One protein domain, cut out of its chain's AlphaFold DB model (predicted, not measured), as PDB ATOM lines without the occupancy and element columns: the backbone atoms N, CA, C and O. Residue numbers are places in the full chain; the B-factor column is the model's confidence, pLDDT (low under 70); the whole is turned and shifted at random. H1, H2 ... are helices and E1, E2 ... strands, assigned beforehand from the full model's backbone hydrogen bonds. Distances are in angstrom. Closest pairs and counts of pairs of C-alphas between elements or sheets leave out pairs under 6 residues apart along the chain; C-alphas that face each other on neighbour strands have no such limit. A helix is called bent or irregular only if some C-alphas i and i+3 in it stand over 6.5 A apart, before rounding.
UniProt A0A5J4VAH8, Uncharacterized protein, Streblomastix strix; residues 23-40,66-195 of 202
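This is residues 23 to 40 and 66 to 195 of the 202 residues of an uncharacterized protein of Streblomastix strix (UniProt A0A5J4VAH8). One strongly twisted sheet of seven strands, curled like part of a barrel, curls round H3a, the first arm of a long bent helix, H3. The second arm, H3b, runs on past the sheet and only grazes it with residues 130 to 133, while the short helix H1 and the last helix H5 lie far from the middle of the model. You have 148 printed residues, with five named helices and seven named strands in the order E1, H1, E2, E3, H2, E4, H3, E5, H4, E6, E7, H5; the class is mixed, helices and strands. The sheet is mixed, in the order E4, E3, E2, E1, E5, E7, E6. The whole is compact, with a radius of gyration of the C-alphas of 16.5 A and spans of 55 by 37 by 24 A.

Find C-alpha 26 at (23.476, -29.054, -4.284); from there E1, residues 26 to 34, runs 25.7 A to C-alpha 34 at (40.593, -22.044, -22.164). H1 follows at residues 36 to 39. After the cut, look for E2 at residues 67 to 74, 23.3 A long, and E3 at residues 82 to 87, 16.2 A. H2 is residues 92 to 97, 8.8 A, and E4 is residues 106 to 111, 15.6 A. H3, residues 118 to 140, was assigned as one helix by its hydrogen bonds but is bent: C-alphas 127 and 130 are 6.9 A apart. Its arms are H3a, residues 118 to 127, 14.2 A, and H3b, residues 130 to 140, 15.3 A. Go on to E5, residues 149 to 151, H4, residues 156 to 159, E6, residues 167 to 171, and E7, residues 177 to 182, 14.5 A. H5, residues 186 to 194, runs 12.4 A to C-alpha 194 at (-0.638, -37.285, -15.679).

Begin with E1 and E2, antiparallel at 160 degrees, where N 30 and O 71 are 3.0 A apart, within hydrogen-bond range. E2 and E3 form a hairpin, with N 70 and O 83 at 2.9 A. E4, an edge strand, is parallel to E3, with N 109 and O 84 at 2.8 A; E3, H2 and E4 make a strand-helix-strand unit, two parallel neighbour strands with a helix between, and its crossover is right-handed. H2 is not on the sheet, but only just, with 4 pairs of C-alphas within 10 A. On the other side of E1, E5 is parallel to it, with N 27 and O 149 at 2.8 A. E5 and E7 are antiparallel at 141 degrees, with no N and O within hydrogen-bond range. E6 and E7 form a hairpin, with N 181 and O 168 at 2.8 A. E5, H4 and E6 make a split unit, with E7 between the strands and a right-handed crossover. H3a is on one face of the sheet, an arrangement of two layers, helix over sheet; the C-alphas of Tyr 83 and Arg 124, the closest of E3 and H3a, are 6.6 A apart. H3a and H3b stand at a shallow tilt of 31 degrees. H4 only grazes the sheet and touches H3a, closest at the C-alphas of Thr 118 and Ser 157, 4.3 A. H1 and H5 are not on the sheet and touch no helix. In H2, H3a, H3b and H5 every O i to N i+4 pair is within hydrogen-bond range; H1 and H4 are too short for one.

The C-alphas farthest apart are those of Ser 40 and Ala 195, 57.2 A. Residues 41 to 65 are cut out, and C-alphas 40 and 66 are 13.2 A apart across the cut. Of the links that are printed whole, none is long. The mean pLDDT of the printed part is 77.0; it is under 70 at residues 36 to 40 and 159 to 195.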
ATOM      1  N   CYS A  23      23.762 -30.498   1.254       92.69
ATOM      2  CA  CYS A  23      24.722 -29.633   0.551       92.69
ATOM      3  C   CYS A  23      25.641 -30.389  -0.434       92.69
ATOM      4  O   CYS A  23      26.166 -29.820  -1.386       92.69
ATOM      5  N   GLU A  24      25.801 -31.696  -0.252       93.94
ATOM      6  CA  GLU A  24      26.488 -32.630  -1.145       93.94
ATOM      7  C   GLU A  24      25.689 -32.952  -2.419       93.94
ATOM      8  O   GLU A  24      26.257 -33.461  -3.385       93.94
ATOM      9  N   LEU A  25      24.381 -32.681  -2.416       90.00
ATOM     10  CA  LEU A  25      23.458 -32.837  -3.543       90.00
ATOM     11  C   LEU A  25      23.044 -31.492  -4.161       90.00
ATOM     12  O   LEU A  25      22.265 -31.487  -5.110       90.00
ATOM     13  N   ILE A  26      23.579 -30.375  -3.658       90.12
ATOM     14  CA  ILE A  26      23.476 -29.054  -4.284       90.12
ATOM     15  C   ILE A  26      24.747 -28.843  -5.098       90.12
ATOM     16  O   ILE A  26      25.823 -28.641  -4.539       90.12
ATOM     17  N   LEU A  27      24.629 -28.919  -6.415       90.12
ATOM     18  CA  LEU A  27      25.727 -28.833  -7.365       90.12
ATOM     19  C   LEU A  27      25.683 -27.479  -8.060       90.12
ATOM     20  O   LEU A  27      24.630 -27.062  -8.524       90.12
ATOM     21  N   ALA A  28      26.826 -26.821  -8.188       91.00
ATOM     22  CA  ALA A  28      26.990 -25.648  -9.033       91.00
ATOM     23  C   ALA A  28      27.999 -25.966 -10.129       91.00
ATOM     24  O   ALA A  28      29.018 -26.621  -9.884       91.00
ATOM     25  N   ALA A  29      27.714 -25.531 -11.349       91.88
ATOM     26  CA  ALA A  29      28.613 -25.713 -12.467       91.88
ATOM     27  C   ALA A  29      28.525 -24.561 -13.459       91.88
ATOM     28  O   ALA A  29      27.459 -23.987 -13.659       91.88
ATOM     29  N   ASP A  30      29.651 -24.278 -14.100       93.75
ATOM     30  CA  ASP A  30      29.768 -23.208 -15.080       93.75
ATOM     31  C   ASP A  30      30.761 -23.576 -16.189       93.75
ATOM     32  O   ASP A  30      31.646 -24.428 -16.009       93.75
ATOM     33  N   GLU A  31      30.584 -22.942 -17.348       91.62
ATOM     34  CA  GLU A  31      31.405 -23.123 -18.538       91.62
ATOM     35  C   GLU A  31      32.454 -22.011 -18.624       91.62
ATOM     36  O   GLU A  31      32.145 -20.820 -18.615       91.62
ATOM     37  N   PHE A  32      33.719 -22.386 -18.801       89.75
ATOM     38  CA  PHE A  32      34.770 -21.435 -19.132       89.75
ATOM     39  C   PHE A  32      35.629 -21.916 -20.295       89.75
ATOM     40  O   PHE A  32      35.917 -23.100 -20.479       89.75
ATOM     41  N   TYR A  33      36.079 -20.952 -21.092       87.62
ATOM     42  CA  TYR A  33      36.902 -21.213 -22.261       87.62
ATOM     43  C   TYR A  33      38.371 -21.102 -21.902       87.62
ATOM     44  O   TYR A  33      38.802 -20.142 -21.263       87.62
ATOM     45  N   TYR A  34      39.158 -22.064 -22.370       81.06
ATOM     46  CA  TYR A  34      40.593 -22.044 -22.164       81.06
ATOM     47  C   TYR A  34      41.321 -21.833 -23.484       81.06
ATOM     48  O   TYR A  34      41.158 -22.580 -24.456       81.06
ATOM     49  N   GLN A  35      42.168 -20.806 -23.509       73.75
ATOM     50  CA  GLN A  35      42.944 -20.434 -24.686       73.75
ATOM     51  C   GLN A  35      44.437 -20.285 -24.373       73.75
ATOM     52  O   GLN A  35      45.136 -19.587 -25.095       73.75
ATOM     53  N   GLN A  36      44.972 -21.009 -23.381       63.09
ATOM     54  CA  GLN A  36      46.368 -20.864 -22.935       63.09
ATOM     55  C   GLN A  36      47.396 -20.910 -24.067       63.09
ATOM     56  O   GLN A  36      48.383 -20.186 -24.015       63.09
ATOM     57  N   PHE A  37      47.182 -21.697 -25.128       55.00
ATOM     58  CA  PHE A  37      48.105 -21.667 -26.263       55.00
ATOM     59  C   PHE A  37      48.049 -20.356 -27.058       55.00
ATOM     60  O   PHE A  37      49.020 -20.059 -27.718       55.00
ATOM     61  N   ALA A  38      46.971 -19.578 -27.084       58.16
ATOM     62  CA  ALA A  38      46.993 -18.207 -27.609       58.16
ATOM     63  C   ALA A  38      47.659 -17.241 -26.615       58.16
ATOM     64  O   ALA A  38      48.487 -16.432 -27.026       58.16
ATOM     65  N   ASP A  39      47.388 -17.407 -25.320       59.44
ATOM     66  CA  ASP A  39      47.808 -16.453 -24.285       59.44
ATOM     67  C   ASP A  39      49.279 -16.589 -23.854       59.44
ATOM     68  O   ASP A  39      49.868 -15.642 -23.338       59.44
ATOM     69  N   SER A  40      49.900 -17.756 -24.064       61.53
ATOM     70  CA  SER A  40      51.252 -18.068 -23.566       61.53
ATOM     71  C   SER A  40      52.312 -18.288 -24.651       61.53
ATOM     72  O   SER A  40      53.426 -18.716 -24.334       61.53
ATOM     73  N   ARG A  66      39.778 -22.825 -28.061       75.69
ATOM     74  CA  ARG A  66      40.540 -24.066 -28.308       75.69
ATOM     75  C   ARG A  66      40.011 -25.268 -27.549       75.69
ATOM     76  O   ARG A  66      40.070 -26.380 -28.064       75.69
ATOM     77  N   LEU A  67      39.498 -25.029 -26.353       85.88
ATOM     78  CA  LEU A  67      38.747 -25.999 -25.579       85.88
ATOM     79  C   LEU A  67      37.786 -25.250 -24.658       85.88
ATOM     80  O   LEU A  67      38.070 -24.119 -24.244       85.88
ATOM     81  N   SER A  68      36.662 -25.883 -24.365       91.62
ATOM     82  CA  SER A  68      35.742 -25.432 -23.330       91.62
ATOM     83  C   SER A  68      35.720 -26.434 -22.193       91.62
ATOM     84  O   SER A  68      35.832 -27.640 -22.425       91.62
ATOM     85  N   ILE A  69      35.625 -25.929 -20.971       93.31
ATOM     86  CA  ILE A  69      35.568 -26.732 -19.761       93.31
ATOM     87  C   ILE A  69      34.298 -26.358 -19.016       93.31
ATOM     88  O   ILE A  69      34.141 -25.220 -18.586       93.31
ATOM     89  N   MET A  70      33.427 -27.339 -18.819       94.19
ATOM     90  CA  MET A  70      32.331 -27.237 -17.867       94.19
ATOM     91  C   MET A  70      32.788 -27.903 -16.572       94.19
ATOM     92  O   MET A  70      32.889 -29.134 -16.490       94.19
ATOM     93  N   ALA A  71      33.107 -27.085 -15.575       93.56
ATOM     94  CA  ALA A  71      33.516 -27.545 -14.256       93.56
ATOM     95  C   ALA A  71      32.388 -27.317 -13.256       93.56
ATOM     96  O   ALA A  71      31.523 -26.469 -13.449       93.56
ATOM     97  N   GLY A  72      32.394 -28.082 -12.173       92.69
ATOM     98  CA  GLY A  72      31.437 -27.877 -11.105       92.69
ATOM     99  C   GLY A  72      31.864 -28.539  -9.814       92.69
ATOM    100  O   GLY A  72      32.728 -29.418  -9.799       92.69
ATOM    101  N   ALA A  73      31.221 -28.118  -8.739       94.81
ATOM    102  CA  ALA A  73      31.412 -28.660  -7.408       94.81
ATOM    103  C   ALA A  73      30.074 -28.702  -6.671       94.81
ATOM    104  O   ALA A  73      29.147 -27.954  -6.988       94.81
ATOM    105  N   ALA A  74      29.969 -29.591  -5.694       94.00
ATOM    106  CA  ALA A  74      28.906 -29.524  -4.709       94.00
ATOM    107  C   ALA A  74      29.166 -28.376  -3.724       94.00
ATOM    108  O   ALA A  74      30.316 -27.991  -3.500       94.00
ATOM    109  N   LEU A  75      28.123 -27.881  -3.059       92.25
ATOM    110  CA  LEU A  75      28.250 -26.866  -2.005       92.25
ATOM    111  C   LEU A  75      29.083 -27.365  -0.806       92.25
ATOM    112  O   LEU A  75      29.682 -26.580  -0.078       92.25
ATOM    113  N   SER A  76      29.191 -28.685  -0.649       92.56
ATOM    114  CA  SER A  76      30.126 -29.356   0.270       92.56
ATOM    115  C   SER A  76      31.612 -29.286  -0.136       92.56
ATOM    116  O   SER A  76      32.459 -29.815   0.582       92.56
ATOM    117  N   ASN A  77      31.944 -28.637  -1.260       89.25
ATOM    118  CA  ASN A  77      33.258 -28.594  -1.919       89.25
ATOM    119  C   ASN A  77      33.731 -29.906  -2.569       89.25
ATOM    120  O   ASN A  77      34.890 -29.998  -2.982       89.25
ATOM    121  N   ASP A  78      32.862 -30.910  -2.720       90.06
ATOM    122  CA  ASP A  78      33.178 -32.088  -3.533       90.06
ATOM    123  C   ASP A  78      33.249 -31.691  -5.021       90.06
ATOM    124  O   ASP A  78      32.249 -31.310  -5.628       90.06
ATOM    125  N   ILE A  79      34.443 -31.764  -5.617       88.38
ATOM    126  CA  ILE A  79      34.688 -31.382  -7.017       88.38
ATOM    127  C   ILE A  79      34.271 -32.519  -7.957       88.38
ATOM    128  O   ILE A  79      34.624 -33.682  -7.744       88.38
ATOM    129  N   HIS A  80      33.548 -32.182  -9.025       85.75
ATOM    130  CA  HIS A  80      33.160 -33.130 -10.068       85.75
ATOM    131  C   HIS A  80      34.228 -33.223 -11.158       85.75
ATOM    132  O   HIS A  80      34.991 -32.282 -11.382       85.75
ATOM    133  N   LEU A  81      34.237 -34.340 -11.892       92.62
ATOM    134  CA  LEU A  81      35.030 -34.434 -13.115       92.62
ATOM    135  C   LEU A  81      34.674 -33.276 -14.049       92.62
ATOM    136  O   LEU A  81      33.499 -32.973 -14.264       92.62
ATOM    137  N   SER A  82      35.696 -32.640 -14.611       94.44
ATOM    138  CA  SER A  82      35.485 -31.583 -15.596       94.44
ATOM    139  C   SER A  82      35.078 -32.191 -16.934       94.44
ATOM    140  O   SER A  82      35.685 -33.160 -17.391       94.44
ATOM    141  N   TYR A  83      34.071 -31.612 -17.582       95.94
ATOM    142  CA  TYR A  83      33.651 -32.002 -18.925       95.94
ATOM    143  C   TYR A  83      34.360 -31.112 -19.945       95.94
ATOM    144  O   TYR A  83      34.152 -29.899 -19.954       95.94
ATOM    145  N   VAL A  84      35.233 -31.694 -20.766       94.88
ATOM    146  CA  VAL A  84      36.136 -30.942 -21.648       94.88
ATOM    147  C   VAL A  84      35.716 -31.127 -23.097       94.88
ATOM    148  O   VAL A  84      35.905 -32.196 -23.671       94.88
ATOM    149  N   ILE A  85      35.190 -30.070 -23.708       94.62
ATOM    150  CA  ILE A  85      34.779 -30.066 -25.110       94.62
ATOM    151  C   ILE A  85      35.961 -29.616 -25.962       94.62
ATOM    152  O   ILE A  85      36.455 -28.489 -25.835       94.62
ATOM    153  N   VAL A  86      36.398 -30.486 -26.866       91.69
ATOM    154  CA  VAL A  86      37.395 -30.161 -27.885       91.69
ATOM    155  C   VAL A  86      36.771 -30.202 -29.269       91.69
ATOM    156  O   VAL A  86      35.902 -31.020 -29.564       91.69
ATOM    157  N   LYS A  87      37.256 -29.334 -30.153       90.00
ATOM    158  CA  LYS A  87      36.879 -29.398 -31.561       90.00
ATOM    159  C   LYS A  87      37.400 -30.701 -32.165       90.00
ATOM    160  O   LYS A  87      38.585 -31.011 -32.027       90.00
ATOM    161  N   GLN A  88      36.522 -31.429 -32.845       89.50
ATOM    162  CA  GLN A  88      36.860 -32.686 -33.500       89.50
ATOM    163  C   GLN A  88      38.034 -32.540 -34.498       89.50
ATOM    164  O   GLN A  88      38.147 -31.508 -35.174       89.50
ATOM    165  N   PRO A  89      38.891 -33.572 -34.637       90.69
ATOM    166  CA  PRO A  89      38.840 -34.849 -33.916       90.69
ATOM    167  C   PRO A  89      39.477 -34.775 -32.516       90.69
ATOM    168  O   PRO A  89      40.542 -34.170 -32.335       90.69
ATOM    169  N   LEU A  90      38.872 -35.452 -31.536       89.25
ATOM    170  CA  LEU A  90      39.473 -35.622 -30.209       89.25
ATOM    171  C   LEU A  90      40.703 -36.541 -30.283       89.25
ATOM    172  O   LEU A  90      40.650 -37.663 -30.777       89.25
ATOM    173  N   ASN A  91      41.832 -36.071 -29.745       89.00
ATOM    174  CA  ASN A  91      43.059 -36.853 -29.622       89.00
ATOM    175  C   ASN A  91      43.329 -37.179 -28.147       89.00
ATOM    176  O   ASN A  91      43.983 -36.407 -27.444       89.00
ATOM    177  N   ILE A  92      42.830 -38.332 -27.696       89.19
ATOM    178  CA  ILE A  92      42.991 -38.825 -26.319       89.19
ATOM    179  C   ILE A  92      44.467 -39.005 -25.935       89.19
ATOM    180  O   ILE A  92      44.838 -38.777 -24.784       89.19
ATOM    181  N   ASP A  93      45.339 -39.366 -26.877       89.12
ATOM    182  CA  ASP A  93      46.754 -39.592 -26.566       89.12
ATOM    183  C   ASP A  93      47.457 -38.308 -26.113       89.12
ATOM    184  O   ASP A  93      48.349 -38.367 -25.269       89.12
ATOM    185  N   LYS A  94      47.010 -37.129 -26.572       85.38
ATOM    186  CA  LYS A  94      47.508 -35.847 -26.045       85.38
ATOM    187  C   LYS A  94      47.171 -35.648 -24.567       85.38
ATOM    188  O   LYS A  94      48.014 -35.137 -23.836       85.38
ATOM    189  N   PHE A  95      45.983 -36.064 -24.131       86.31
ATOM    190  CA  PHE A  95      45.594 -36.012 -22.719       86.31
ATOM    191  C   PHE A  95      46.442 -36.984 -21.897       86.31
ATOM    192  O   PHE A  95      47.046 -36.576 -20.908       86.31
ATOM    193  N   LYS A  96      46.619 -38.220 -22.378       87.00
ATOM    194  CA  LYS A  96      47.476 -39.221 -21.722       87.00
ATOM    195  C   LYS A  96      48.925 -38.758 -21.576       87.00
ATOM    196  O   LYS A  96      49.503 -38.906 -20.506       87.00
ATOM    197  N   VAL A  97      49.513 -38.186 -22.630       88.31
ATOM    198  CA  VAL A  97      50.884 -37.643 -22.594       88.31
ATOM    199  C   VAL A  97      50.996 -36.484 -21.599       88.31
ATOM    200  O   VAL A  97      52.031 -36.340 -20.955       88.31
ATOM    201  N   ALA A  98      49.934 -35.693 -21.432       83.31
ATOM    202  CA  ALA A  98      49.850 -34.649 -20.415       83.31
ATOM    203  C   ALA A  98      49.565 -35.185 -18.995       83.31
ATOM    204  O   ALA A  98      49.472 -34.392 -18.063       83.31
ATOM    205  N   GLY A  99      49.433 -36.504 -18.819       89.88
ATOM    206  CA  GLY A  99      49.111 -37.131 -17.537       89.88
ATOM    207  C   GLY A  99      47.644 -36.996 -17.124       89.88
ATOM    208  O   GLY A  99      47.349 -37.166 -15.950       89.88
ATOM    209  N   VAL A 100      46.745 -36.686 -18.063       88.88
ATOM    210  CA  VAL A 100      45.305 -36.508 -17.827       88.88
ATOM    211  C   VAL A 100      44.549 -37.758 -18.282       88.88
ATOM    212  O   VAL A 100      44.566 -38.116 -19.464       88.88
ATOM    213  N   GLY A 101      43.888 -38.427 -17.343       90.00
ATOM    214  CA  GLY A 101      43.087 -39.626 -17.549       90.00
ATOM    215  C   GLY A 101      41.624 -39.327 -17.881       90.00
ATOM    216  O   GLY A 101      40.939 -38.603 -17.157       90.00
ATOM    217  N   ASP A 102      41.133 -39.948 -18.954       90.88
ATOM    218  CA  ASP A 102      39.711 -39.972 -19.315       90.88
ATOM    219  C   ASP A 102      38.897 -40.749 -18.266       90.88
ATOM    220  O   ASP A 102      39.232 -41.885 -17.921       90.88
ATOM    221  N   GLY A 103      37.859 -40.109 -17.727       88.19
ATOM    222  CA  GLY A 103      36.995 -40.640 -16.674       88.19
ATOM    223  C   GLY A 103      37.627 -40.641 -15.279       88.19
ATOM    224  O   GLY A 103      37.007 -41.139 -14.340       88.19
ATOM    225  N   ILE A 104      38.843 -40.099 -15.136       87.69
ATOM    226  CA  ILE A 104      39.585 -40.031 -13.865       87.69
ATOM    227  C   ILE A 104      39.825 -38.582 -13.457       87.69
ATOM    228  O   ILE A 104      39.508 -38.208 -12.332       87.69
ATOM    229  N   ASP A 105      40.367 -37.779 -14.371       90.75
ATOM    230  CA  ASP A 105      40.653 -36.363 -14.136       90.75
ATOM    231  C   ASP A 105      39.621 -35.485 -14.853       90.75
ATOM    232  O   ASP A 105      39.129 -34.492 -14.316       90.75
ATOM    233  N   VAL A 106      39.266 -35.877 -16.081       93.19
ATOM    234  CA  VAL A 106      38.318 -35.170 -16.950       93.19
ATOM    235  C   VAL A 106      37.531 -36.161 -17.803       93.19
ATOM    236  O   VAL A 106      37.946 -37.301 -17.991       93.19
ATOM    237  N   VAL A 107      36.424 -35.707 -18.384       95.44
ATOM    238  CA  VAL A 107      35.712 -36.403 -19.461       95.44
ATOM    239  C   VAL A 107      35.897 -35.584 -20.742       95.44
ATOM    240  O   VAL A 107      35.203 -34.578 -20.920       95.44
ATOM    241  N   PRO A 108      36.852 -35.943 -21.617       94.44
ATOM    242  CA  PRO A 108      37.040 -35.270 -22.887       94.44
ATOM    243  C   PRO A 108      35.985 -35.740 -23.896       94.44
ATOM    244  O   PRO A 108      35.732 -36.934 -24.053       94.44
ATOM    245  N   VAL A 109      35.384 -34.799 -24.615       95.19
ATOM    246  CA  VAL A 109      34.400 -35.068 -25.666       95.19
ATOM    247  C   VAL A 109      34.694 -34.234 -26.901       95.19
ATOM    248  O   VAL A 109      35.253 -33.140 -26.815       95.19
ATOM    249  N   GLU A 110      34.310 -34.754 -28.059       94.50
ATOM    250  CA  GLU A 110      34.396 -34.016 -29.311       94.50
ATOM    251  C   GLU A 110      33.095 -33.281 -29.632       94.50
ATOM    252  O   GLU A 110      31.998 -33.779 -29.385       94.50
ATOM    253  N   GLY A 111      33.236 -32.088 -30.200       92.12
ATOM    254  CA  GLY A 111      32.151 -31.323 -30.801       92.12
ATOM    255  C   GLY A 111      32.554 -30.763 -32.165       92.12
ATOM    256  O   GLY A 111      33.739 -30.684 -32.506       92.12
ATOM    257  N   GLU A 112      31.569 -30.324 -32.954       91.00
ATOM    258  CA  GLU A 112      31.822 -29.595 -34.211       91.00
ATOM    259  C   GLU A 112      32.633 -28.310 -33.968       91.00
ATOM    260  O   GLU A 112      33.477 -27.908 -34.777       91.00
ATOM    261  N   GLY A 113      32.405 -27.695 -32.809       89.81
ATOM    262  CA  GLY A 113      33.210 -26.632 -32.235       89.81
ATOM    263  C   GLY A 113      33.514 -26.922 -30.769       89.81
ATOM    264  O   GLY A 113      33.501 -28.066 -30.328       89.81
ATOM    265  N   THR A 114      33.788 -25.866 -30.014       89.44
ATOM    266  CA  THR A 114      34.098 -25.945 -28.580       89.44
ATOM    267  C   THR A 114      32.986 -25.400 -27.693       89.44
ATOM    268  O   THR A 114      33.138 -25.429 -26.485       89.44
ATOM    269  N   ASN A 115      31.876 -24.913 -28.250       90.50
ATOM    270  CA  ASN A 115      30.751 -24.424 -27.449       90.50
ATOM    271  C   ASN A 115      29.893 -25.591 -26.936       90.50
ATOM    272  O   ASN A 115      29.685 -26.565 -27.667       90.50
ATOM    273  N   MET A 116      29.326 -25.443 -25.738       91.44
ATOM    274  CA  MET A 116      28.261 -26.315 -25.251       91.44
ATOM    275  C   MET A 116      27.044 -26.283 -26.190       91.44
ATOM    276  O   MET A 116      26.518 -25.226 -26.541       91.44
ATOM    277  N   THR A 117      26.588 -27.464 -26.600       92.81
ATOM    278  CA  THR A 117      25.303 -27.665 -27.281       92.81
ATOM    279  C   THR A 117      24.364 -28.421 -26.350       92.81
ATOM    280  O   THR A 117      24.824 -29.085 -25.423       92.81
ATOM    281  N   THR A 118      23.057 -28.395 -26.612       88.31
ATOM    282  CA  THR A 118      22.080 -29.151 -25.809       88.31
ATOM    283  C   THR A 118      22.428 -30.639 -25.731       88.31
ATOM    284  O   THR A 118      22.388 -31.233 -24.659       88.31
ATOM    285  N   ALA A 119      22.863 -31.239 -26.846       89.88
ATOM    286  CA  ALA A 119      23.287 -32.640 -26.876       89.88
ATOM    287  C   ALA A 119      24.533 -32.898 -26.008       89.88
ATOM    288  O   ALA A 119      24.599 -33.905 -25.305       89.88
ATOM    289  N   LEU A 120      25.508 -31.982 -26.027       93.31
ATOM    290  CA  LEU A 120      26.697 -32.079 -25.179       93.31
ATOM    291  C   LEU A 120      26.358 -31.885 -23.697       93.31
ATOM    292  O   LEU A 120      26.932 -32.584 -22.865       93.31
ATOM    293  N   HIS A 121      25.409 -31.003 -23.367       90.19
ATOM    294  CA  HIS A 121      24.953 -30.808 -21.990       90.19
ATOM    295  C   HIS A 121      24.212 -32.038 -21.465       90.19
ATOM    296  O   HIS A 121      24.538 -32.520 -20.386       90.19
ATOM    297  N   VAL A 122      23.297 -32.627 -22.243       87.75
ATOM    298  CA  VAL A 122      22.647 -33.900 -21.873       87.75
ATOM    299  C   VAL A 122      23.687 -35.000 -21.661       87.75
ATOM    300  O   VAL A 122      23.668 -35.673 -20.632       87.75
ATOM    301  N   ASN A 123      24.656 -35.134 -22.572       90.31
ATOM    302  CA  ASN A 123      25.717 -36.129 -22.418       90.31
ATOM    303  C   ASN A 123      26.563 -35.898 -21.157       90.31
ATOM    304  O   ASN A 123      26.967 -36.856 -20.495       90.31
ATOM    305  N   ARG A 124      26.811 -34.636 -20.794       92.25
ATOM    306  CA  ARG A 124      27.470 -34.273 -19.538       92.25
ATOM    307  C   ARG A 124      26.648 -34.707 -18.325       92.25
ATOM    308  O   ARG A 124      27.230 -35.238 -17.377       92.25
ATOM    309  N   LEU A 125      25.336 -34.465 -18.324       89.00
ATOM    310  CA  LEU A 125      24.468 -34.864 -17.214       89.00
ATOM    311  C   LEU A 125      24.570 -36.374 -16.978       89.00
ATOM    312  O   LEU A 125      24.868 -36.797 -15.863       89.00
ATOM    313  N   GLU A 126      24.438 -37.164 -18.043       87.25
ATOM    314  CA  GLU A 126      24.515 -38.630 -18.001       87.25
ATOM    315  C   GLU A 126      25.883 -39.151 -17.543       87.25
ATOM    316  O   GLU A 126      25.957 -40.107 -16.775       87.25
ATOM    317  N   LYS A 127      26.980 -38.544 -18.012       88.44
ATOM    318  CA  LYS A 127      28.338 -39.037 -17.728       88.44
ATOM    319  C   LYS A 127      28.906 -38.576 -16.392       88.44
ATOM    320  O   LYS A 127      29.785 -39.250 -15.861       88.44
ATOM    321  N   ILE A 128      28.478 -37.423 -15.883       91.19
ATOM    322  CA  ILE A 128      29.106 -36.791 -14.713       91.19
ATOM    323  C   ILE A 128      28.093 -36.537 -13.606       91.19
ATOM    324  O   ILE A 128      28.304 -36.993 -12.483       91.19
ATOM    325  N   VAL A 129      27.008 -35.818 -13.896       88.94
ATOM    326  CA  VAL A 129      26.101 -35.327 -12.848       88.94
ATOM    327  C   VAL A 129      25.317 -36.473 -12.214       88.94
ATOM    328  O   VAL A 129      25.356 -36.621 -10.994       88.94
ATOM    329  N   VAL A 130      24.667 -37.320 -13.017       88.06
ATOM    330  CA  VAL A 130      23.877 -38.454 -12.507       88.06
ATOM    331  C   VAL A 130      24.750 -39.436 -11.711       88.06
ATOM    332  O   VAL A 130      24.436 -39.683 -10.544       88.06
ATOM    333  N   PRO A 131      25.900 -39.924 -12.229       88.62
ATOM    334  CA  PRO A 131      26.755 -40.835 -11.467       88.62
ATOM    335  C   PRO A 131      27.272 -40.233 -10.158       88.62
ATOM    336  O   PRO A 131      27.405 -40.943  -9.157       88.62
ATOM    337  N   GLN A 132      27.554 -38.927 -10.138       88.75
ATOM    338  CA  GLN A 132      27.969 -38.232  -8.924       88.75
ATOM    339  C   GLN A 132      26.839 -38.184  -7.891       88.75
ATOM    340  O   GLN A 132      27.072 -38.510  -6.727       88.75
ATOM    341  N   VAL A 133      25.626 -37.811  -8.303       88.81
ATOM    342  CA  VAL A 133      24.446 -37.787  -7.428       88.81
ATOM    343  C   VAL A 133      24.193 -39.176  -6.843       88.81
ATOM    344  O   VAL A 133      24.078 -39.313  -5.623       88.81
ATOM    345  N   GLU A 134      24.204 -40.224  -7.668       89.25
ATOM    346  CA  GLU A 134      24.045 -41.603  -7.199       89.25
ATOM    347  C   GLU A 134      25.126 -42.009  -6.192       89.25
ATOM    348  O   GLU A 134      24.838 -42.615  -5.154       89.25
ATOM    349  N   LYS A 135      26.392 -41.701  -6.494       91.50
ATOM    350  CA  LYS A 135      27.527 -42.004  -5.617       91.50
ATOM    351  C   LYS A 135      27.379 -41.290  -4.277       91.50
ATOM    352  O   LYS A 135      27.612 -41.905  -3.234       91.50
ATOM    353  N   THR A 136      26.960 -40.028  -4.290       91.50
ATOM    354  CA  THR A 136      26.710 -39.241  -3.081       91.50
ATOM    355  C   THR A 136      25.546 -39.809  -2.276       91.50
ATOM    356  O   THR A 136      25.719 -40.039  -1.081       91.50
ATOM    357  N   ARG A 137      24.411 -40.139  -2.906       91.69
ATOM    358  CA  ARG A 137      23.272 -40.786  -2.229       91.69
ATOM    359  C   ARG A 137      23.690 -42.092  -1.557       91.69
ATOM    360  O   ARG A 137      23.435 -42.275  -0.369       91.69
ATOM    361  N   LYS A 138      24.413 -42.961  -2.275       93.88
ATOM    362  CA  LYS A 138      24.948 -44.228  -1.738       93.88
ATOM    363  C   LYS A 138      25.882 -43.989  -0.548       93.88
ATOM    364  O   LYS A 138      25.743 -44.651   0.478       93.88
ATOM    365  N   ARG A 139      26.806 -43.028  -0.657       95.06
ATOM    366  CA  ARG A 139      27.746 -42.661   0.417       95.06
ATOM    367  C   ARG A 139      27.022 -42.161   1.670       95.06
ATOM    368  O   ARG A 139      27.393 -42.552   2.774       95.06
ATOM    369  N   LEU A 140      26.003 -41.324   1.494       93.56
ATOM    370  CA  LEU A 140      25.237 -40.707   2.580       93.56
ATOM    371  C   LEU A 140      24.059 -41.569   3.065       93.56
ATOM    372  O   LEU A 140      23.392 -41.197   4.025       93.56
ATOM    373  N   LYS A 141      23.827 -42.736   2.445       95.94
ATOM    374  CA  LYS A 141      22.693 -43.638   2.718       95.94
ATOM    375  C   LYS A 141      21.330 -42.944   2.565       95.94
ATOM    376  O   LYS A 141      20.413 -43.191   3.346       95.94
ATOM    377  N   LEU A 142      21.218 -42.075   1.565       87.94
ATOM    378  CA  LEU A 142      19.987 -41.363   1.223       87.94
ATOM    379  C   LEU A 142      19.093 -42.220   0.319       87.94
ATOM    380  O   LEU A 142      19.571 -43.138  -0.350       87.94
ATOM    381  N   SER A 143      17.795 -41.910   0.297       86.12
ATOM    382  CA  SER A 143      16.855 -42.527  -0.643       86.12
ATOM    383  C   SER A 143      17.180 -42.097  -2.076       86.12
ATOM    384  O   SER A 143      17.656 -40.985  -2.311       86.12
ATOM    385  N   ASN A 144      16.853 -42.943  -3.053       78.25
ATOM    386  CA  ASN A 144      16.894 -42.553  -4.467       78.25
ATOM    387  C   ASN A 144      15.864 -41.456  -4.795       78.25
ATOM    388  O   ASN A 144      15.995 -40.767  -5.801       78.25
ATOM    389  N   GLU A 145      14.868 -41.274  -3.928       79.19
ATOM    390  CA  GLU A 145      13.863 -40.212  -4.021       79.19
ATOM    391  C   GLU A 145      14.372 -38.865  -3.488       79.19
ATOM    392  O   GLU A 145      13.735 -37.842  -3.716       79.19
ATOM    393  N   THR A 146      15.514 -38.831  -2.787       79.44
ATOM    394  CA  THR A 146      16.083 -37.575  -2.287       79.44
ATOM    395  C   THR A 146      16.522 -36.701  -3.459       79.44
ATOM    396  O   THR A 146      17.404 -37.092  -4.231       79.44
ATOM    397  N   CYS A 147      15.923 -35.516  -3.581       83.25
ATOM    398  CA  CYS A 147      16.218 -34.557  -4.642       83.25
ATOM    399  C   CYS A 147      17.694 -34.130  -4.649       83.25
ATOM    400  O   CYS A 147      18.355 -34.067  -3.613       83.25
ATOM    401  N   ALA A 148      18.190 -33.827  -5.845       83.56
ATOM    402  CA  ALA A 148      19.459 -33.151  -6.065       83.56
ATOM    403  C   ALA A 148      19.199 -31.925  -6.938       83.56
ATOM    404  O   ALA A 148      18.331 -31.964  -7.812       83.56
ATOM    405  N   LEU A 149      19.960 -30.867  -6.693       85.06
ATOM    406  CA  LEU A 149      19.816 -29.586  -7.360       85.06
ATOM    407  C   LEU A 149      21.075 -29.280  -8.163       85.06
ATOM    408  O   LEU A 149      22.184 -29.404  -7.646       85.06
ATOM    409  N   LEU A 150      20.903 -28.863  -9.415       87.06
ATOM    410  CA  LEU A 150      21.986 -28.387 -10.266       87.06
ATOM    411  C   LEU A 150      21.758 -26.917 -10.631       87.06
ATOM    412  O   LEU A 150      20.842 -26.596 -11.383       87.06
ATOM    413  N   TYR A 151      22.645 -26.054 -10.147       86.31
ATOM    414  CA  TYR A 151      22.780 -24.667 -10.564       86.31
ATOM    415  C   TYR A 151      23.721 -24.564 -11.764       86.31
ATOM    416  O   TYR A 151      24.894 -24.939 -11.692       86.31
ATOM    417  N   VAL A 152      23.188 -24.032 -12.859       86.19
ATOM    418  CA  VAL A 152      23.898 -23.660 -14.087       86.19
ATOM    419  C   VAL A 152      23.333 -22.332 -14.582       86.19
ATOM    420  O   VAL A 152      22.238 -21.939 -14.176       86.19
ATOM    421  N   ASP A 153      24.065 -21.628 -15.441       83.25
ATOM    422  CA  ASP A 153      23.534 -20.421 -16.070       83.25
ATOM    423  C   ASP A 153      22.328 -20.735 -16.984       83.25
ATOM    424  O   ASP A 153      22.062 -21.881 -17.367       83.25
ATOM    425  N   ASN A 154      21.591 -19.694 -17.370       80.50
ATOM    426  CA  ASN A 154      20.410 -19.812 -18.224       80.50
ATOM    427  C   ASN A 154      20.747 -19.900 -19.726       80.50
ATOM    428  O   ASN A 154      19.905 -19.571 -20.569       80.50
ATOM    429  N   CYS A 155      21.960 -20.339 -20.085       81.06
ATOM    430  CA  CYS A 155      22.361 -20.517 -21.475       81.06
ATOM    431  C   CYS A 155      21.335 -21.398 -22.219       81.06
ATOM    432  O   CYS A 155      20.916 -22.429 -21.688       81.06
ATOM    433  N   PRO A 156      20.939 -21.065 -23.466       83.38
ATOM    434  CA  PRO A 156      19.966 -21.857 -24.226       83.38
ATOM    435  C   PRO A 156      20.306 -23.351 -24.317       83.38
ATOM    436  O   PRO A 156      19.415 -24.197 -24.321       83.38
ATOM    437  N   SER A 157      21.597 -23.693 -24.345       83.62
ATOM    438  CA  SER A 157      22.052 -25.088 -24.366       83.62
ATOM    439  C   SER A 157      21.761 -25.860 -23.068       83.62
ATOM    440  O   SER A 157      21.652 -27.084 -23.103       83.62
ATOM    441  N   HIS A 158      21.590 -25.162 -21.943       80.25
ATOM    442  CA  HIS A 158      21.223 -25.733 -20.644       80.25
ATOM    443  C   HIS A 158      19.710 -25.766 -20.425       80.25
ATOM    444  O   HIS A 158      19.234 -26.457 -19.525       80.25
ATOM    445  N   THR A 159      18.947 -25.015 -21.227       69.44
ATOM    446  CA  THR A 159      17.528 -24.752 -20.967       69.44
ATOM    447  C   THR A 159      16.573 -25.301 -22.033       69.44
ATOM    448  O   THR A 159      15.415 -25.545 -21.715       69.44
ATOM    449  N   GLN A 160      17.024 -25.588 -23.260       65.19
ATOM    450  CA  GLN A 160      16.157 -26.102 -24.334       65.19
ATOM    451  C   GLN A 160      15.791 -27.599 -24.200       65.19
ATOM    452  O   GLN A 160      16.670 -28.452 -24.127       65.19
ATOM    453  N   ASP A 161      14.481 -27.891 -24.248       53.31
ATOM    454  CA  ASP A 161      13.817 -29.196 -24.458       53.31
ATOM    455  C   ASP A 161      14.405 -30.428 -23.727       53.31
ATOM    456  O   ASP A 161      14.839 -31.405 -24.338       53.31
ATOM    457  N   PHE A 162      14.286 -30.471 -22.393       54.72
ATOM    458  CA  PHE A 162      14.621 -31.660 -21.580       54.72
ATOM    459  C   PHE A 162      13.461 -32.652 -21.396       54.72
ATOM    460  O   PHE A 162      13.442 -33.429 -20.442       54.72
ATOM    461  N   LYS A 163      12.503 -32.702 -22.331       41.94
ATOM    462  CA  LYS A 163      11.351 -33.625 -22.246       41.94
ATOM    463  C   LYS A 163      11.724 -35.118 -22.307       41.94
ATOM    464  O   LYS A 163      10.871 -35.956 -22.039       41.94
ATOM    465  N   CYS A 164      12.967 -35.465 -22.645       37.66
ATOM    466  CA  CYS A 164      13.340 -36.833 -23.018       37.66
ATOM    467  C   CYS A 164      14.128 -37.657 -21.984       37.66
ATOM    468  O   CYS A 164      14.493 -38.780 -22.322       37.66
ATOM    469  N   ALA A 165      14.399 -37.190 -20.758       40.19
ATOM    470  CA  ALA A 165      15.305 -37.961 -19.886       40.19
ATOM    471  C   ALA A 165      15.061 -37.881 -18.364       40.19
ATOM    472  O   ALA A 165      15.997 -38.028 -17.589       40.19
ATOM    473  N   GLY A 166      13.815 -37.687 -17.910       43.75
ATOM    474  CA  GLY A 166      13.508 -37.691 -16.466       43.75
ATOM    475  C   GLY A 166      13.993 -36.442 -15.720       43.75
ATOM    476  O   GLY A 166      14.123 -36.457 -14.500       43.75
ATOM    477  N   TYR A 167      14.247 -35.354 -16.446       47.56
ATOM    478  CA  TYR A 167      14.595 -34.063 -15.868       47.56
ATOM    479  C   TYR A 167      13.353 -33.171 -15.810       47.56
ATOM    480  O   TYR A 167      12.613 -33.099 -16.792       47.56
ATOM    481  N   SER A 168      13.123 -32.484 -14.691       52.28
ATOM    482  CA  SER A 168      12.151 -31.389 -14.638       52.28
ATOM    483  C   SER A 168      12.885 -30.054 -14.606       52.28
ATOM    484  O   SER A 168      13.973 -29.939 -14.041       52.28
ATOM    485  N   GLN A 169      12.324 -29.064 -15.293       49.62
ATOM    486  CA  GLN A 169      12.825 -27.698 -15.293       49.62
ATOM    487  C   GLN A 169      11.777 -26.800 -14.667       49.62
ATOM    488  O   GLN A 169      10.592 -26.938 -14.988       49.62
ATOM    489  N   ARG A 170      12.210 -25.871 -13.817       53.75
ATOM    490  CA  ARG A 170      11.329 -24.823 -13.311       53.75
ATOM    491  C   ARG A 170      11.692 -23.480 -13.918       53.75
ATOM    492  O   ARG A 170      12.865 -23.123 -14.020       53.75
ATOM    493  N   TRP A 171      10.650 -22.775 -14.332       45.22
ATOM    494  CA  TRP A 171      10.706 -21.482 -14.990       45.22
ATOM    495  C   TRP A 171       9.941 -20.472 -14.137       45.22
ATOM    496  O   TRP A 171       8.956 -20.850 -13.502       45.22
ATOM    497  N   ASP A 172      10.387 -19.219 -14.106       44.34
ATOM    498  CA  ASP A 172       9.573 -18.113 -13.594       44.34
ATOM    499  C   ASP A 172       8.561 -17.627 -14.654       44.34
ATOM    500  O   ASP A 172       8.615 -18.015 -15.828       44.34
ATOM    501  N   ASP A 173       7.662 -16.726 -14.251       38.12
ATOM    502  CA  ASP A 173       6.670 -16.093 -15.136       38.12
ATOM    503  C   ASP A 173       7.299 -15.268 -16.279       38.12
ATOM    504  O   ASP A 173       6.621 -14.903 -17.243       38.12
ATOM    505  N   ASN A 174       8.607 -14.993 -16.205       41.25
ATOM    506  CA  ASN A 174       9.371 -14.274 -17.221       41.25
ATOM    507  C   ASN A 174      10.081 -15.211 -18.214       41.25
ATOM    508  O   ASN A 174      10.741 -14.732 -19.140       41.25
ATOM    509  N   GLY A 175       9.955 -16.532 -18.055       39.84
ATOM    510  CA  GLY A 175      10.610 -17.518 -18.913       39.84
ATOM    511  C   GLY A 175      12.095 -17.723 -18.603       39.84
ATOM    512  O   GLY A 175      12.852 -18.135 -19.484       39.84
ATOM    513  N   THR A 176      12.526 -17.472 -17.367       41.44
ATOM    514  CA  THR A 176      13.875 -17.760 -16.862       41.44
ATOM    515  C   THR A 176      13.893 -19.122 -16.171       41.44
ATOM    516  O   THR A 176      13.198 -19.327 -15.181       41.44
ATOM    517  N   CYS A 177      14.696 -20.063 -16.677       42.59
ATOM    518  CA  CYS A 177      14.898 -21.367 -16.040       42.59
ATOM    519  C   CYS A 177      15.879 -21.227 -14.870       42.59
ATOM    520  O   CYS A 177      16.993 -20.743 -15.076       42.59
ATOM    521  N   TYR A 178      15.477 -21.641 -13.667       44.78
ATOM    522  CA  TYR A 178      16.299 -21.521 -12.453       44.78
ATOM    523  C   TYR A 178      16.713 -22.865 -11.844       44.78
ATOM    524  O   TYR A 178      17.569 -22.899 -10.961       44.78
ATOM    525  N   GLU A 179      16.131 -23.978 -12.294       45.69
ATOM    526  CA  GLU A 179      16.336 -25.284 -11.672       45.69
ATOM    527  C   GLU A 179      16.240 -26.411 -12.703       45.69
ATOM    528  O   GLU A 179      15.286 -26.477 -13.480       45.69
ATOM    529  N   GLN A 180      17.216 -27.321 -12.671       49.69
ATOM    530  CA  GLN A 180      17.166 -28.603 -13.365       49.69
ATOM    531  C   GLN A 180      17.178 -29.729 -12.323       49.69
ATOM    532  O   GLN A 180      18.206 -29.996 -11.698       49.69
ATOM    533  N   VAL A 181      16.037 -30.396 -12.141       49.44
ATOM    534  CA  VAL A 181      15.879 -31.522 -11.208       49.44
ATOM    535  C   VAL A 181      16.087 -32.830 -11.955       49.44
ATOM    536  O   VAL A 181      15.490 -33.046 -13.008       49.44
ATOM    537  N   VAL A 182      16.902 -33.724 -11.401       47.44
ATOM    538  CA  VAL A 182      17.156 -35.063 -11.951       47.44
ATOM    539  C   VAL A 182      16.301 -36.097 -11.211       47.44
ATOM    540  O   VAL A 182      16.562 -36.385 -10.040       47.44
ATOM    541  N   HIS A 183      15.307 -36.691 -11.879       46.47
ATOM    542  CA  HIS A 183      14.507 -37.792 -11.334       46.47
ATOM    543  C   HIS A 183      14.868 -39.119 -12.017       46.47
ATOM    544  O   HIS A 183      14.655 -39.306 -13.210       46.47
ATOM    545  N   GLU A 184      15.355 -40.093 -11.247       45.38
ATOM    546  CA  GLU A 184      15.747 -41.418 -11.766       45.38
ATOM    547  C   GLU A 184      14.567 -42.389 -11.986       45.38
ATOM    548  O   GLU A 184      14.766 -43.549 -12.340       45.38
ATOM    549  N   SER A 185      13.317 -41.947 -11.829       41.03
ATOM    550  CA  SER A 185      12.136 -42.795 -12.029       41.03
ATOM    551  C   SER A 185      11.253 -42.270 -13.161       41.03
ATOM    552  O   SER A 185      10.336 -41.479 -12.948       41.03
ATOM    553  N   LEU A 186      11.487 -42.767 -14.382       37.03
ATOM    554  CA  LEU A 186      10.608 -42.564 -15.548       37.03
ATOM    555  C   LEU A 186       9.140 -42.959 -15.268       37.03
ATOM    556  O   LEU A 186       8.230 -42.418 -15.891       37.03
ATOM    557  N   ALA A 187       8.905 -43.884 -14.329       33.41
ATOM    558  CA  ALA A 187       7.570 -44.334 -13.938       33.41
ATOM    559  C   ALA A 187       6.845 -43.327 -13.024       33.41
ATOM    560  O   ALA A 187       5.682 -43.024 -13.272       33.41
ATOM    561  N   ALA A 188       7.535 -42.753 -12.032       39.38
ATOM    562  CA  ALA A 188       6.951 -41.759 -11.126       39.38
ATOM    563  C   ALA A 188       6.749 -40.395 -11.809       39.38
ATOM    564  O   ALA A 188       5.784 -39.692 -11.526       39.38
ATOM    565  N   VAL A 189       7.620 -40.041 -12.761       38.38
ATOM    566  CA  VAL A 189       7.487 -38.818 -13.568       38.38
ATOM    567  C   VAL A 189       6.259 -38.885 -14.479       38.38
ATOM    568  O   VAL A 189       5.576 -37.881 -14.653       38.38
ATOM    569  N   ARG A 190       5.925 -40.060 -15.024       36.44
ATOM    570  CA  ARG A 190       4.732 -40.219 -15.864       36.44
ATOM    571  C   ARG A 190       3.433 -40.079 -15.067       36.44
ATOM    572  O   ARG A 190       2.528 -39.401 -15.536       36.44
ATOM    573  N   GLU A 191       3.369 -40.637 -13.857       37.41
ATOM    574  CA  GLU A 191       2.223 -40.436 -12.954       37.41
ATOM    575  C   GLU A 191       2.111 -38.984 -12.466       37.41
ATOM    576  O   GLU A 191       1.012 -38.447 -12.438       37.41
ATOM    577  N   ALA A 192       3.222 -38.311 -12.148       37.91
ATOM    578  CA  ALA A 192       3.199 -36.909 -11.717       37.91
ATOM    579  C   ALA A 192       2.799 -35.934 -12.844       37.91
ATOM    580  O   ALA A 192       2.121 -34.942 -12.582       37.91
ATOM    581  N   ILE A 193       3.174 -36.233 -14.096       37.94
ATOM    582  CA  ILE A 193       2.758 -35.478 -15.292       37.94
ATOM    583  C   ILE A 193       1.280 -35.728 -15.628       37.94
ATOM    584  O   ILE A 193       0.594 -34.808 -16.059       37.94
ATOM    585  N   GLU A 194       0.774 -36.950 -15.435       36.28
ATOM    586  CA  GLU A 194      -0.638 -37.285 -15.679       36.28
ATOM    587  C   GLU A 194      -1.572 -36.836 -14.529       36.28
ATOM    588  O   GLU A 194      -2.787 -36.796 -14.720       36.28
ATOM    589  N   ALA A 195      -1.030 -36.460 -13.362       35.06
ATOM    590  CA  ALA A 195      -1.805 -36.119 -12.163       35.06
ATOM    591  C   ALA A 195      -1.961 -34.613 -11.854       35.06
ATOM    592  O   ALA A 195      -2.571 -34.296 -10.836       35.06
TER     593      ALA A 195